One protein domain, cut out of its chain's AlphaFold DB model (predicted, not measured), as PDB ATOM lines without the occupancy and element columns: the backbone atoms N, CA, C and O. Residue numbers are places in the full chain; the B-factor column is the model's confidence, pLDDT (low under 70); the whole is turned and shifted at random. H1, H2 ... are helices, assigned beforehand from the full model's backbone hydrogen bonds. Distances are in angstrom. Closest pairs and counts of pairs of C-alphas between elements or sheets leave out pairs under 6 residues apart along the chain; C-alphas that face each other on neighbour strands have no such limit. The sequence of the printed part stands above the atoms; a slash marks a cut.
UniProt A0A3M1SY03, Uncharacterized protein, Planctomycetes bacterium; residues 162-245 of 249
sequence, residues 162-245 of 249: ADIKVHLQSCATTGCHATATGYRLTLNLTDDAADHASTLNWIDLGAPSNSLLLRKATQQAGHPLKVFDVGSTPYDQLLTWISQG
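AT A GLANCE: This is residues 162 to 245 of the 249 residues of an uncharacterized protein of Planctomycetes bacterium (UniProt A0A3M1SY03). Little regular structure: long loops and four short helices make a rounded body, with H1 set steeply on H4 and H2 near H1. The printed part has 84 residues with H1, H2, H3 and H4 in chain order, no named strand; the class is all helix, with 33 residues in named elements. It is compact, radius of gyration of the C-alphas 11.7 A, spanning 27 by 26 by 20 A.

HOW THE PARTS SIT: H1, residues 162 to 168, touches H4, residues 233 to 243, closest at C-alphas His 167 and Pro 234, 6.0 A, at a steep tilt of 55 degrees. H3, residues 212 to 217, forms a hairpin with H4; they only just touch, with 3 pairs of C-alphas within 8 A, the closest Leu 214 and Tyr 235, 6.9 A. H2, residues 192 to 200, is apart from H4. Every O i to N i+4 pair is within hydrogen-bond range in H2, H3 and H4; H1 has 0 of 3, and 2 of 4 O i to N i+3 pairs.

IN THESE COORDINATES: H1 begins at C-alpha 162 (174.953, 182.514, 219.655); H4, 15.0 A long, ends at C-alpha 243 (178.629, 193.255, 208.902).

THE WHOLE: The printed part has no cut; its three links are long. Residues 180 to 181 are under 70 in pLDDT.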
ATOM      1  N   ALA A 162     175.120 183.955 219.484       88.50
ATOM      2  CA  ALA A 162     174.953 182.514 219.655       88.50
ATOM      3  C   ALA A 162     175.265 181.705 218.378       88.50
ATOM      4  O   ALA A 162     175.816 180.612 218.483       88.50
ATOM      5  N   ASP A 163     174.985 182.248 217.188       86.56
ATOM      6  CA  ASP A 163     175.221 181.557 215.913       86.56
ATOM      7  C   ASP A 163     176.708 181.490 215.548       86.56
ATOM      8  O   ASP A 163     177.147 180.550 214.889       86.56
ATOM      9  N   ILE A 164     177.501 182.475 215.983       92.44
ATOM     10  CA  ILE A 164     178.950 182.509 215.733       92.44
ATOM     11  C   ILE A 164     179.776 181.964 216.896       92.44
ATOM     12  O   ILE A 164     180.973 181.720 216.738       92.44
ATOM     13  N   LYS A 165     179.149 181.750 218.058       88.19
ATOM     14  CA  LYS A 165     179.785 181.259 219.285       88.19
ATOM     15  C   LYS A 165     180.569 179.971 219.039       88.19
ATOM     16  O   LYS A 165     181.692 179.834 219.519       88.19
ATOM     17  N   VAL A 166     180.015 179.072 218.226       81.25
ATOM     18  CA  VAL A 166     180.655 177.808 217.841       81.25
ATOM     19  C   VAL A 166     182.043 178.014 217.214       81.25
ATOM     20  O   VAL A 166     182.967 177.264 217.516       81.25
ATOM     21  N   HIS A 167     182.242 179.092 216.450       86.44
ATOM     22  CA  HIS A 167     183.526 179.413 215.810       86.44
ATOM     23  C   HIS A 167     184.545 180.017 216.776       86.44
ATOM     24  O   HIS A 167     185.744 180.013 216.503       86.44
ATOM     25  N   LEU A 168     184.084 180.535 217.916       90.38
ATOM     26  CA  LEU A 168     184.933 181.087 218.972       90.38
ATOM     27  C   LEU A 168     185.315 180.036 220.024       90.38
ATOM     28  O   LEU A 168     186.200 180.286 220.843       90.38
ATOM     29  N   GLN A 169     184.683 178.860 220.012       82.94
ATOM     30  CA  GLN A 169     184.851 177.838 221.046       82.94
ATOM     31  C   GLN A 169     186.313 177.364 221.156       82.94
ATOM     32  O   GLN A 169     186.847 177.267 222.260       82.94
ATOM     33  N   SER A 170     186.997 177.157 220.023       78.31
ATOM     34  CA  SER A 170     188.422 176.781 219.983       78.31
ATOM     35  C   SER A 170     189.349 177.896 220.486       78.31
ATOM     36  O   SER A 170     190.423 177.630 221.025       78.31
ATOM     37  N   CYS A 171     188.917 179.157 220.386       87.00
ATOM     38  CA  CYS A 171     189.642 180.297 220.942       87.00
ATOM     39  C   CYS A 171     189.544 180.311 222.477       87.00
ATOM     40  O   CYS A 171     190.507 180.656 223.168       87.00
ATOM     41  N   ALA A 172     188.389 179.910 223.014       87.81
ATOM     42  CA  ALA A 172     188.008 179.983 224.424       87.81
ATOM     43  C   ALA A 172     188.527 178.821 225.293       87.81
ATOM     44  O   ALA A 172     187.911 178.458 226.300       87.81
ATOM     45  N   THR A 173     189.674 178.248 224.924       77.94
ATOM     46  CA  THR A 173     190.336 177.178 225.677       77.94
ATOM     47  C   THR A 173     191.406 177.707 226.637       77.94
ATOM     48  O   THR A 173     191.939 178.818 226.490       77.94
ATOM     49  N   THR A 174     191.729 176.901 227.650       72.62
ATOM     50  CA  THR A 174     192.787 177.200 228.626       72.62
ATOM     51  C   THR A 174     194.136 177.320 227.920       72.62
ATOM     52  O   THR A 174     194.487 176.479 227.102       72.62
ATOM     53  N   GLY A 175     194.906 178.364 228.239       75.81
ATOM     54  CA  GLY A 175     196.189 178.635 227.578       75.81
ATOM     55  C   GLY A 175     196.073 179.465 226.295       75.81
ATOM     56  O   GLY A 175     197.091 179.938 225.797       75.81
ATOM     57  N   CYS A 176     194.855 179.718 225.808       86.50
ATOM     58  CA  CYS A 176     194.577 180.673 224.737       86.50
ATOM     59  C   CYS A 176     193.767 181.852 225.297       86.50
ATOM     60  O   CYS A 176     194.245 182.559 226.188       86.50
ATOM     61  N   HIS A 177     192.538 182.072 224.829       91.75
ATOM     62  CA  HIS A 177     191.759 183.253 225.199       91.75
ATOM     63  C   HIS A 177     190.937 183.088 226.481       91.75
ATOM     64  O   HIS A 177     190.470 184.095 227.004       91.75
ATOM     65  N   ALA A 178     190.852 181.884 227.067       85.56
ATOM     66  CA  ALA A 178     190.225 181.697 228.386       85.56
ATOM     67  C   ALA A 178     191.013 182.358 229.537       85.56
ATOM     68  O   ALA A 178     190.468 182.702 230.589       85.56
ATOM     69  N   THR A 179     192.326 182.517 229.347       74.06
ATOM     70  CA  THR A 179     193.269 182.985 230.375       74.06
ATOM     71  C   THR A 179     194.124 184.174 229.927       74.06
ATOM     72  O   THR A 179     194.825 184.754 230.755       74.06
ATOM     73  N   ALA A 180     194.085 184.557 228.644       68.62
ATOM     74  CA  ALA A 180     194.809 185.721 228.132       68.62
ATOM     75  C   ALA A 180     194.156 187.051 228.552       68.62
ATOM     76  O   ALA A 180     192.945 187.151 228.738       68.62
ATOM     77  N   THR A 181     194.977 188.096 228.683       65.44
ATOM     78  CA  THR A 181     194.560 189.417 229.185       65.44
ATOM     79  C   THR A 181     194.108 190.397 228.098       65.44
ATOM     80  O   THR A 181     193.551 191.437 228.432       65.44
ATOM     81  N   GLY A 182     194.350 190.099 226.815       81.69
ATOM     82  CA  GLY A 182     193.983 190.965 225.687       81.69
ATOM     83  C   GLY A 182     192.589 190.655 225.142       81.69
ATOM     84  O   GLY A 182     191.600 191.254 225.548       81.69
ATOM     85  N   TYR A 183     192.516 189.710 224.203       91.62
ATOM     86  CA  TYR A 183     191.244 189.106 223.815       91.62
ATOM     87  C   TYR A 183     190.915 188.017 224.829       91.62
ATOM     88  O   TYR A 183     191.598 186.989 224.854       91.62
ATOM     89  N   ARG A 184     189.944 188.286 225.705       92.88
ATOM     90  CA  ARG A 184     189.556 187.379 226.785       92.88
ATOM     91  C   ARG A 184     188.170 186.821 226.530       92.88
ATOM     92  O   ARG A 184     187.225 187.586 226.407       92.88
ATOM     93  N   LEU A 185     188.069 185.509 226.507       93.94
ATOM     94  CA  LEU A 185     186.820 184.769 226.480       93.94
ATOM     95  C   LEU A 185     186.690 184.032 227.817       93.94
ATOM     96  O   LEU A 185     187.689 183.752 228.483       93.94
ATOM     97  N   THR A 186     185.484 183.743 228.270       91.62
ATOM     98  CA  THR A 186     185.259 182.849 229.393       91.62
ATOM     99  C   THR A 186     185.577 181.429 228.955       91.62
ATOM    100  O   THR A 186     185.447 181.077 227.782       91.62
ATOM    101  N   LEU A 187     186.061 180.608 229.888       83.81
ATOM    102  CA  LEU A 187     186.390 179.219 229.584       83.81
ATOM    103  C   LEU A 187     185.144 178.516 229.032       83.81
ATOM    104  O   LEU A 187     184.104 178.536 229.683       83.81
ATOM    105  N   ASN A 188     185.262 177.905 227.852       79.81
ATOM    106  CA  ASN A 188     184.161 177.239 227.143       79.81
ATOM    107  C   ASN A 188     182.972 178.154 226.787       79.81
ATOM    108  O   ASN A 188     181.869 177.656 226.553       79.81
ATOM    109  N   LEU A 189     183.188 179.472 226.742       86.88
ATOM    110  CA  LEU A 189     182.170 180.474 226.416       86.88
ATOM    111  C   LEU A 189     180.922 180.398 227.313       86.88
ATOM    112  O   LEU A 189     179.784 180.338 226.850       86.88
ATOM    113  N   THR A 190     181.128 180.329 228.624       88.31
ATOM    114  CA  THR A 190     180.052 180.228 229.622       88.31
ATOM    115  C   THR A 190     179.275 181.527 229.873       88.31
ATOM    116  O   THR A 190     178.204 181.460 230.471       88.31
ATOM    117  N   ASP A 191     179.784 182.689 229.449       92.75
ATOM    118  CA  ASP A 191     179.144 184.001 229.640       92.75
ATOM    119  C   ASP A 191     179.081 184.774 228.316       92.75
ATOM    120  O   ASP A 191     179.992 185.522 227.956       92.75
ATOM    121  N   ASP A 192     177.966 184.606 227.602       94.19
ATOM    122  CA  ASP A 192     177.770 185.196 226.276       94.19
ATOM    123  C   ASP A 192     177.878 186.719 226.282       94.19
ATOM    124  O   ASP A 192     178.429 187.295 225.348       94.19
ATOM    125  N   ALA A 193     177.399 187.389 227.333       96.00
ATOM    126  CA  ALA A 193     177.442 188.843 227.406       96.00
ATOM    127  C   ALA A 193     178.880 189.349 227.585       96.00
ATOM    128  O   ALA A 193     179.287 190.305 226.920       96.00
ATOM    129  N   ALA A 194     179.661 188.707 228.459       95.56
ATOM    130  CA  ALA A 194     181.066 189.058 228.652       95.56
ATOM    131  C   ALA A 194     181.911 188.756 227.404       95.56
ATOM    132  O   ALA A 194     182.750 189.570 227.007       95.56
ATOM    133  N   ASP A 195     181.670 187.612 226.768       96.50
ATOM    134  CA  ASP A 195     182.437 187.152 225.612       96.50
ATOM    135  C   ASP A 195     182.122 187.963 224.358       96.50
ATOM    136  O   ASP A 195     183.030 188.375 223.629       96.50
ATOM    137  N   HIS A 196     180.849 188.298 224.164       97.38
ATOM    138  CA  HIS A 196     180.413 189.237 223.143       97.38
ATOM    139  C   HIS A 196     181.056 190.609 223.334       97.38
ATOM    140  O   HIS A 196     181.710 191.108 222.418       97.38
ATOM    141  N   ALA A 197     180.961 191.186 224.537       96.44
ATOM    142  CA  ALA A 197     181.553 192.486 224.842       96.44
ATOM    143  C   ALA A 197     183.072 192.500 224.613       96.44
ATOM    144  O   ALA A 197     183.619 193.484 224.118       96.44
ATOM    145  N   SER A 198     183.760 191.400 224.932       96.06
ATOM    146  CA  SER A 198     185.178 191.229 224.622       96.06
ATOM    147  C   SER A 198     185.426 191.205 223.114       96.06
ATOM    148  O   SER A 198     186.265 191.965 222.627       96.06
ATOM    149  N   THR A 199     184.652 190.409 222.371       96.88
ATOM    150  CA  THR A 199     184.722 190.265 220.907       96.88
ATOM    151  C   THR A 199     184.511 191.594 220.187       96.88
ATOM    152  O   THR A 199     185.240 191.894 219.240       96.88
ATOM    153  N   LEU A 200     183.605 192.445 220.681       97.25
ATOM    154  CA  LEU A 200     183.370 193.781 220.127       97.25
ATOM    155  C   LEU A 200     184.632 194.665 220.108       97.25
ATOM    156  O   LEU A 200     184.764 195.511 219.230       97.25
ATOM    157  N   ASN A 201     185.595 194.452 221.013       96.75
ATOM    158  CA  ASN A 201     186.859 195.208 221.022       96.75
ATOM    159  C   ASN A 201     187.844 194.779 219.918       96.75
ATOM    160  O   ASN A 201     188.887 195.411 219.745       96.75
ATOM    161  N   TRP A 202     187.551 193.692 219.201       96.81
ATOM    162  CA  TRP A 202     188.437 193.076 218.207       96.81
ATOM    163  C   TRP A 202     187.870 193.093 216.790       96.81
ATOM    164  O   TRP A 202     188.519 192.602 215.859       96.81
ATOM    165  N   ILE A 203     186.687 193.675 216.613       97.88
ATOM    166  CA  ILE A 203     186.019 193.798 215.322       97.88
ATOM    167  C   ILE A 203     185.919 195.260 214.895       97.88
ATOM    168  O   ILE A 203     185.897 196.172 215.716       97.88
ATOM    169  N   ASP A 204     185.864 195.474 213.588       97.69
ATOM    170  CA  ASP A 204     185.659 196.778 212.971       97.69
ATOM    171  C   ASP A 204     184.317 196.753 212.237       97.69
ATOM    172  O   ASP A 204     184.189 196.139 211.182       97.69
ATOM    173  N   LEU A 205     183.302 197.410 212.800       97.25
ATOM    174  CA  LEU A 205     181.967 197.459 212.193       97.25
ATOM    175  C   LEU A 205     181.924 198.319 210.917       97.25
ATOM    176  O   LEU A 205     181.028 198.146 210.096       97.25
ATOM    177  N   GLY A 206     182.868 199.251 210.745       96.50
ATOM    178  CA  GLY A 206     182.970 200.093 209.550       96.50
ATOM    179  C   GLY A 206     183.709 199.407 208.401       96.50
ATOM    180  O   GLY A 206     183.449 199.699 207.233       96.50
ATOM    181  N   ALA A 207     184.603 198.473 208.723       97.38
ATOM    182  CA  ALA A 207     185.291 197.616 207.770       97.38
ATOM    183  C   ALA A 207     185.351 196.165 208.290       97.38
ATOM    184  O   ALA A 207     186.417 195.716 208.721       97.38
ATOM    185  N   PRO A 208     184.242 195.401 208.210       97.94
ATOM    186  CA  PRO A 208     184.126 194.065 208.801       97.94
ATOM    187  C   PRO A 208     185.289 193.119 208.488       97.94
ATOM    188  O   PRO A 208     185.843 192.510 209.402       97.94
ATOM    189  N   SER A 209     185.749 193.069 207.235       95.25
ATOM    190  CA  SER A 209     186.878 192.228 206.810       95.25
ATOM    191  C   SER A 209     188.238 192.655 207.385       95.25
ATOM    192  O   SER A 209     189.168 191.852 207.405       95.25
ATOM    193  N   ASN A 210     188.377 193.897 207.866       97.19
ATOM    194  CA  ASN A 210     189.591 194.409 208.515       97.19
ATOM    195  C   ASN A 210     189.645 194.130 210.024       97.19
ATOM    196  O   ASN A 210     190.673 194.414 210.647       97.19
ATOM    197  N   SER A 211     188.585 193.554 210.599       98.38
ATOM    198  CA  SER A 211     188.522 193.144 212.004       98.38
ATOM    199  C   SER A 211     189.766 192.359 212.423       98.38
ATOM    200  O   SER A 211     190.151 191.383 211.770       98.38
ATOM    201  N   LEU A 212     190.388 192.743 213.544       96.94
ATOM    202  CA  LEU A 212     191.553 192.029 214.074       96.94
ATOM    203  C   LEU A 212     191.226 190.575 214.413       96.94
ATOM    204  O   LEU A 212     192.097 189.728 214.231       96.94
ATOM    205  N   LEU A 213     189.994 190.291 214.851       96.31
ATOM    206  CA  LEU A 213     189.486 188.934 215.053       96.31
ATOM    207  C   LEU A 213     189.698 188.073 213.797       96.31
ATOM    208  O   LEU A 213     190.419 187.078 213.849       96.31
ATOM    209  N   LEU A 214     189.146 188.504 212.656       96.81
ATOM    210  CA  LEU A 214     189.242 187.778 211.386       96.81
ATOM    211  C   LEU A 214     190.687 187.687 210.896       96.81
ATOM    212  O   LEU A 214     191.155 186.613 210.519       96.81
ATOM    213  N   ARG A 215     191.427 188.798 210.932       97.38
ATOM    214  CA  ARG A 215     192.805 188.841 210.428       97.38
ATOM    215  C   ARG A 215     193.768 187.988 211.248       97.38
ATOM    216  O   ARG A 215     194.696 187.418 210.687       97.38
ATOM    217  N   LYS A 216     193.592 187.905 212.568       94.81
ATOM    218  CA  LYS A 216     194.418 187.041 213.425       94.81
ATOM    219  C   LYS A 216     194.030 185.576 213.270       94.81
ATOM    220  O   LYS A 216     194.922 184.751 213.105       94.81
ATOM    221  N   ALA A 217     192.734 185.264 213.245       91.31
ATOM    222  CA  ALA A 217     192.251 183.898 213.052       91.31
ATOM    223  C   ALA A 217     192.691 183.298 211.703       91.31
ATOM    224  O   ALA A 217     192.996 182.112 211.626       91.31
ATOM    225  N   THR A 218     192.820 184.131 210.668       89.75
ATOM    226  CA  THR A 218     193.318 183.746 209.332       89.75
ATOM    227  C   THR A 218     194.829 183.942 209.141       89.75
ATOM    228  O   THR A 218     195.327 183.812 208.026       89.75
ATOM    229  N   GLN A 219     195.576 184.291 210.198       90.31
ATOM    230  CA  GLN A 219     197.017 184.611 210.163       90.31
ATOM    231  C   GLN A 219     197.448 185.747 209.207       90.31
ATOM    232  O   GLN A 219     198.637 185.962 208.976       90.31
ATOM    233  N   GLN A 220     196.520 186.574 208.726       92.06
ATOM    234  CA  GLN A 220     196.818 187.833 208.024       92.06
ATOM    235  C   GLN A 220     197.358 188.942 208.953       92.06
ATOM    236  O   GLN A 220     197.727 190.040 208.514       92.06
ATOM    237  N   ALA A 221     197.347 188.690 210.259       92.50
ATOM    238  CA  ALA A 221     198.000 189.460 211.304       92.50
ATOM    239  C   ALA A 221     198.614 188.487 212.321       92.50
ATOM    240  O   ALA A 221     198.146 187.361 212.460       92.50
ATOM    241  N   GLY A 222     199.645 188.919 213.055       87.62
ATOM    242  CA  GLY A 222     200.390 188.032 213.955       87.62
ATOM    243  C   GLY A 222     199.495 187.311 214.969       87.62
ATOM    244  O   GLY A 222     198.903 187.955 215.839       87.62
ATOM    245  N   HIS A 223     199.415 185.988 214.859       90.31
ATOM    246  CA  HIS A 223     198.744 185.065 215.772       90.31
ATOM    247  C   HIS A 223     199.499 183.726 215.706       90.31
ATOM    248  O   HIS A 223     199.901 183.332 214.610       90.31
ATOM    249  N   PRO A 224     199.748 183.041 216.836       81.25
ATOM    250  CA  PRO A 224     200.591 181.842 216.846       81.25
ATOM    251  C   PRO A 224     200.013 180.680 216.029       81.25
ATOM    252  O   PRO A 224     200.763 179.800 215.626       81.25
ATOM    253  N   LEU A 225     198.704 180.686 215.770       79.62
ATOM    254  CA  LEU A 225     197.987 179.614 215.083       79.62
ATOM    255  C   LEU A 225     197.081 180.178 213.987       79.62
ATOM    256  O   LEU A 225     196.604 181.306 214.096       79.62
ATOM    257  N   LYS A 226     196.823 179.391 212.948       83.06
ATOM    258  CA  LYS A 226     195.720 179.635 212.018       83.06
ATOM    259  C   LYS A 226     194.509 178.874 212.541       83.06
ATOM    260  O   LYS A 226     194.641 177.705 212.875       83.06
ATOM    261  N   VAL A 227     193.374 179.552 212.662       81.94
ATOM    262  CA  VAL A 227     192.127 178.968 213.176       81.94
ATOM    263  C   VAL A 227     191.222 178.543 212.023       81.94
ATOM    264  O   VAL A 227     190.616 177.484 212.084       81.94
ATOM    265  N   PHE A 228     191.151 179.354 210.965       81.31
ATOM    266  CA  PHE A 228     190.399 179.049 209.748       81.31
ATOM    267  C   PHE A 228     190.932 179.840 208.546       81.31
ATOM    268  O   PHE A 228     191.769 180.737 208.685       81.31
ATOM    269  N   ASP A 229     190.447 179.498 207.354       80.88
ATOM    270  CA  ASP A 229     190.796 180.135 206.085       80.88
ATOM    271  C   ASP A 229     189.939 181.359 205.752       80.88
ATOM    272  O   ASP A 229     188.792 181.477 206.182       80.88
ATOM    273  N   VAL A 230     190.482 182.272 204.944       81.81
ATOM    274  CA  VAL A 230     189.697 183.371 204.359       81.81
ATOM    275  C   VAL A 230     188.698 182.782 203.364       81.81
ATOM    276  O   VAL A 230     189.096 182.024 202.486       81.81
ATOM    277  N   GLY A 231     187.422 183.153 203.485       78.12
ATOM    278  CA  GLY A 231     186.343 182.614 202.646       78.12
ATOM    279  C   GLY A 231     185.884 181.205 203.033       78.12
ATOM    280  O   GLY A 231     185.121 180.589 202.299       78.12
ATOM    281  N   SER A 232     186.354 180.675 204.166       74.81
ATOM    282  CA  SER A 232     185.756 179.482 204.775       74.81
ATOM    283  C   SER A 232     184.413 179.822 205.431       74.81
ATOM    284  O   SER A 232     184.173 180.972 205.801       74.81
ATOM    285  N   THR A 233     183.562 178.820 205.661       78.75
ATOM    286  CA  THR A 233     182.295 178.978 206.397       78.75
ATOM    287  C   THR A 233     182.433 179.765 207.712       78.75
ATOM    288  O   THR A 233     181.712 180.752 207.865       78.75
ATOM    289  N   PRO A 234     183.343 179.428 208.653       84.06
ATOM    290  CA  PRO A 234     183.493 180.199 209.892       84.06
ATOM    291  C   PRO A 234     183.899 181.657 209.637       84.06
ATOM    292  O   PRO A 234     183.399 182.560 210.311       84.06
ATOM    293  N   TYR A 235     184.759 181.907 208.643       90.69
ATOM    294  CA  TYR A 235     185.138 183.264 208.251       90.69
ATOM    295  C   TYR A 235     183.936 184.050 207.721       90.69
ATOM    296  O   TYR A 235     183.677 185.152 208.200       90.69
ATOM    297  N   ASP A 236     183.188 183.488 206.772       89.19
ATOM    298  CA  ASP A 236     182.054 184.157 206.130       89.19
ATOM    299  C   ASP A 236     180.890 184.378 207.103       89.19
ATOM    300  O   ASP A 236     180.232 185.421 207.062       89.19
ATOM    301  N   GLN A 237     180.658 183.445 208.027       92.12
ATOM    302  CA  GLN A 237     179.634 183.569 209.065       92.12
ATOM    303  C   GLN A 237     179.994 184.649 210.093       92.12
ATOM    304  O   GLN A 237     179.164 185.514 210.389       92.12
ATOM    305  N   LEU A 238     181.245 184.686 210.572       96.00
ATOM    306  CA  LEU A 238     181.734 185.779 211.419       96.00
ATOM    307  C   LEU A 238     181.693 187.121 210.679       96.00
ATOM    308  O   LEU A 238     181.222 188.111 211.233       96.00
ATOM    309  N   LEU A 239     182.140 187.164 209.422       97.00
ATOM    310  CA  LEU A 239     182.108 188.367 208.594       97.00
ATOM    311  C   LEU A 239     180.677 188.883 208.410       97.00
ATOM    312  O   LEU A 239     180.442 190.086 208.533       97.00
ATOM    313  N   THR A 240     179.722 187.988 208.157       96.12
ATOM    314  CA  THR A 240     178.299 188.322 208.024       96.12
ATOM    315  C   THR A 240     177.755 188.898 209.326       96.12
ATOM    316  O   THR A 240     177.166 189.977 209.311       96.12
ATOM    317  N   TRP A 241     178.005 188.242 210.460       97.81
ATOM    318  CA  TRP A 241     177.577 188.725 211.773       97.81
ATOM    319  C   TRP A 241     178.161 190.104 212.116       97.81
ATOM    320  O   TRP A 241     177.420 191.008 212.506       97.81
ATOM    321  N   ILE A 242     179.459 190.320 211.876       98.50
ATOM    322  CA  ILE A 242     180.116 191.626 212.065       98.50
ATOM    323  C   ILE A 242     179.479 192.684 211.156       98.50
ATOM    324  O   ILE A 242     179.171 193.787 211.607       98.50
ATOM    325  N   SER A 243     179.231 192.345 209.888       97.50
ATOM    326  CA  SER A 243     178.629 193.255 208.902       97.50
ATOM    327  C   SER A 243     177.204 193.683 209.262       97.50
ATOM    328  O   SER A 243     176.743 194.723 208.799       97.50
ATOM    329  N   GLN A 244     176.514 192.913 210.105       97.56
ATOM    330  CA  GLN A 244     175.177 193.229 210.611       97.56
ATOM    331  C   GLN A 244     175.188 193.953 211.964       97.56
ATOM    332  O   GLN A 244     174.154 194.084 212.617       97.56
ATOM    333  N   GLY A 245     176.348 194.460 212.385       97.25
ATOM    334  CA  GLY A 245     176.488 195.195 213.639       97.25
ATOM    335  C   GLY A 245     176.782 194.306 214.842       97.25
ATOM    336  O   GLY A 245     176.703 194.793 215.968       97.25
TER     337      GLY A 245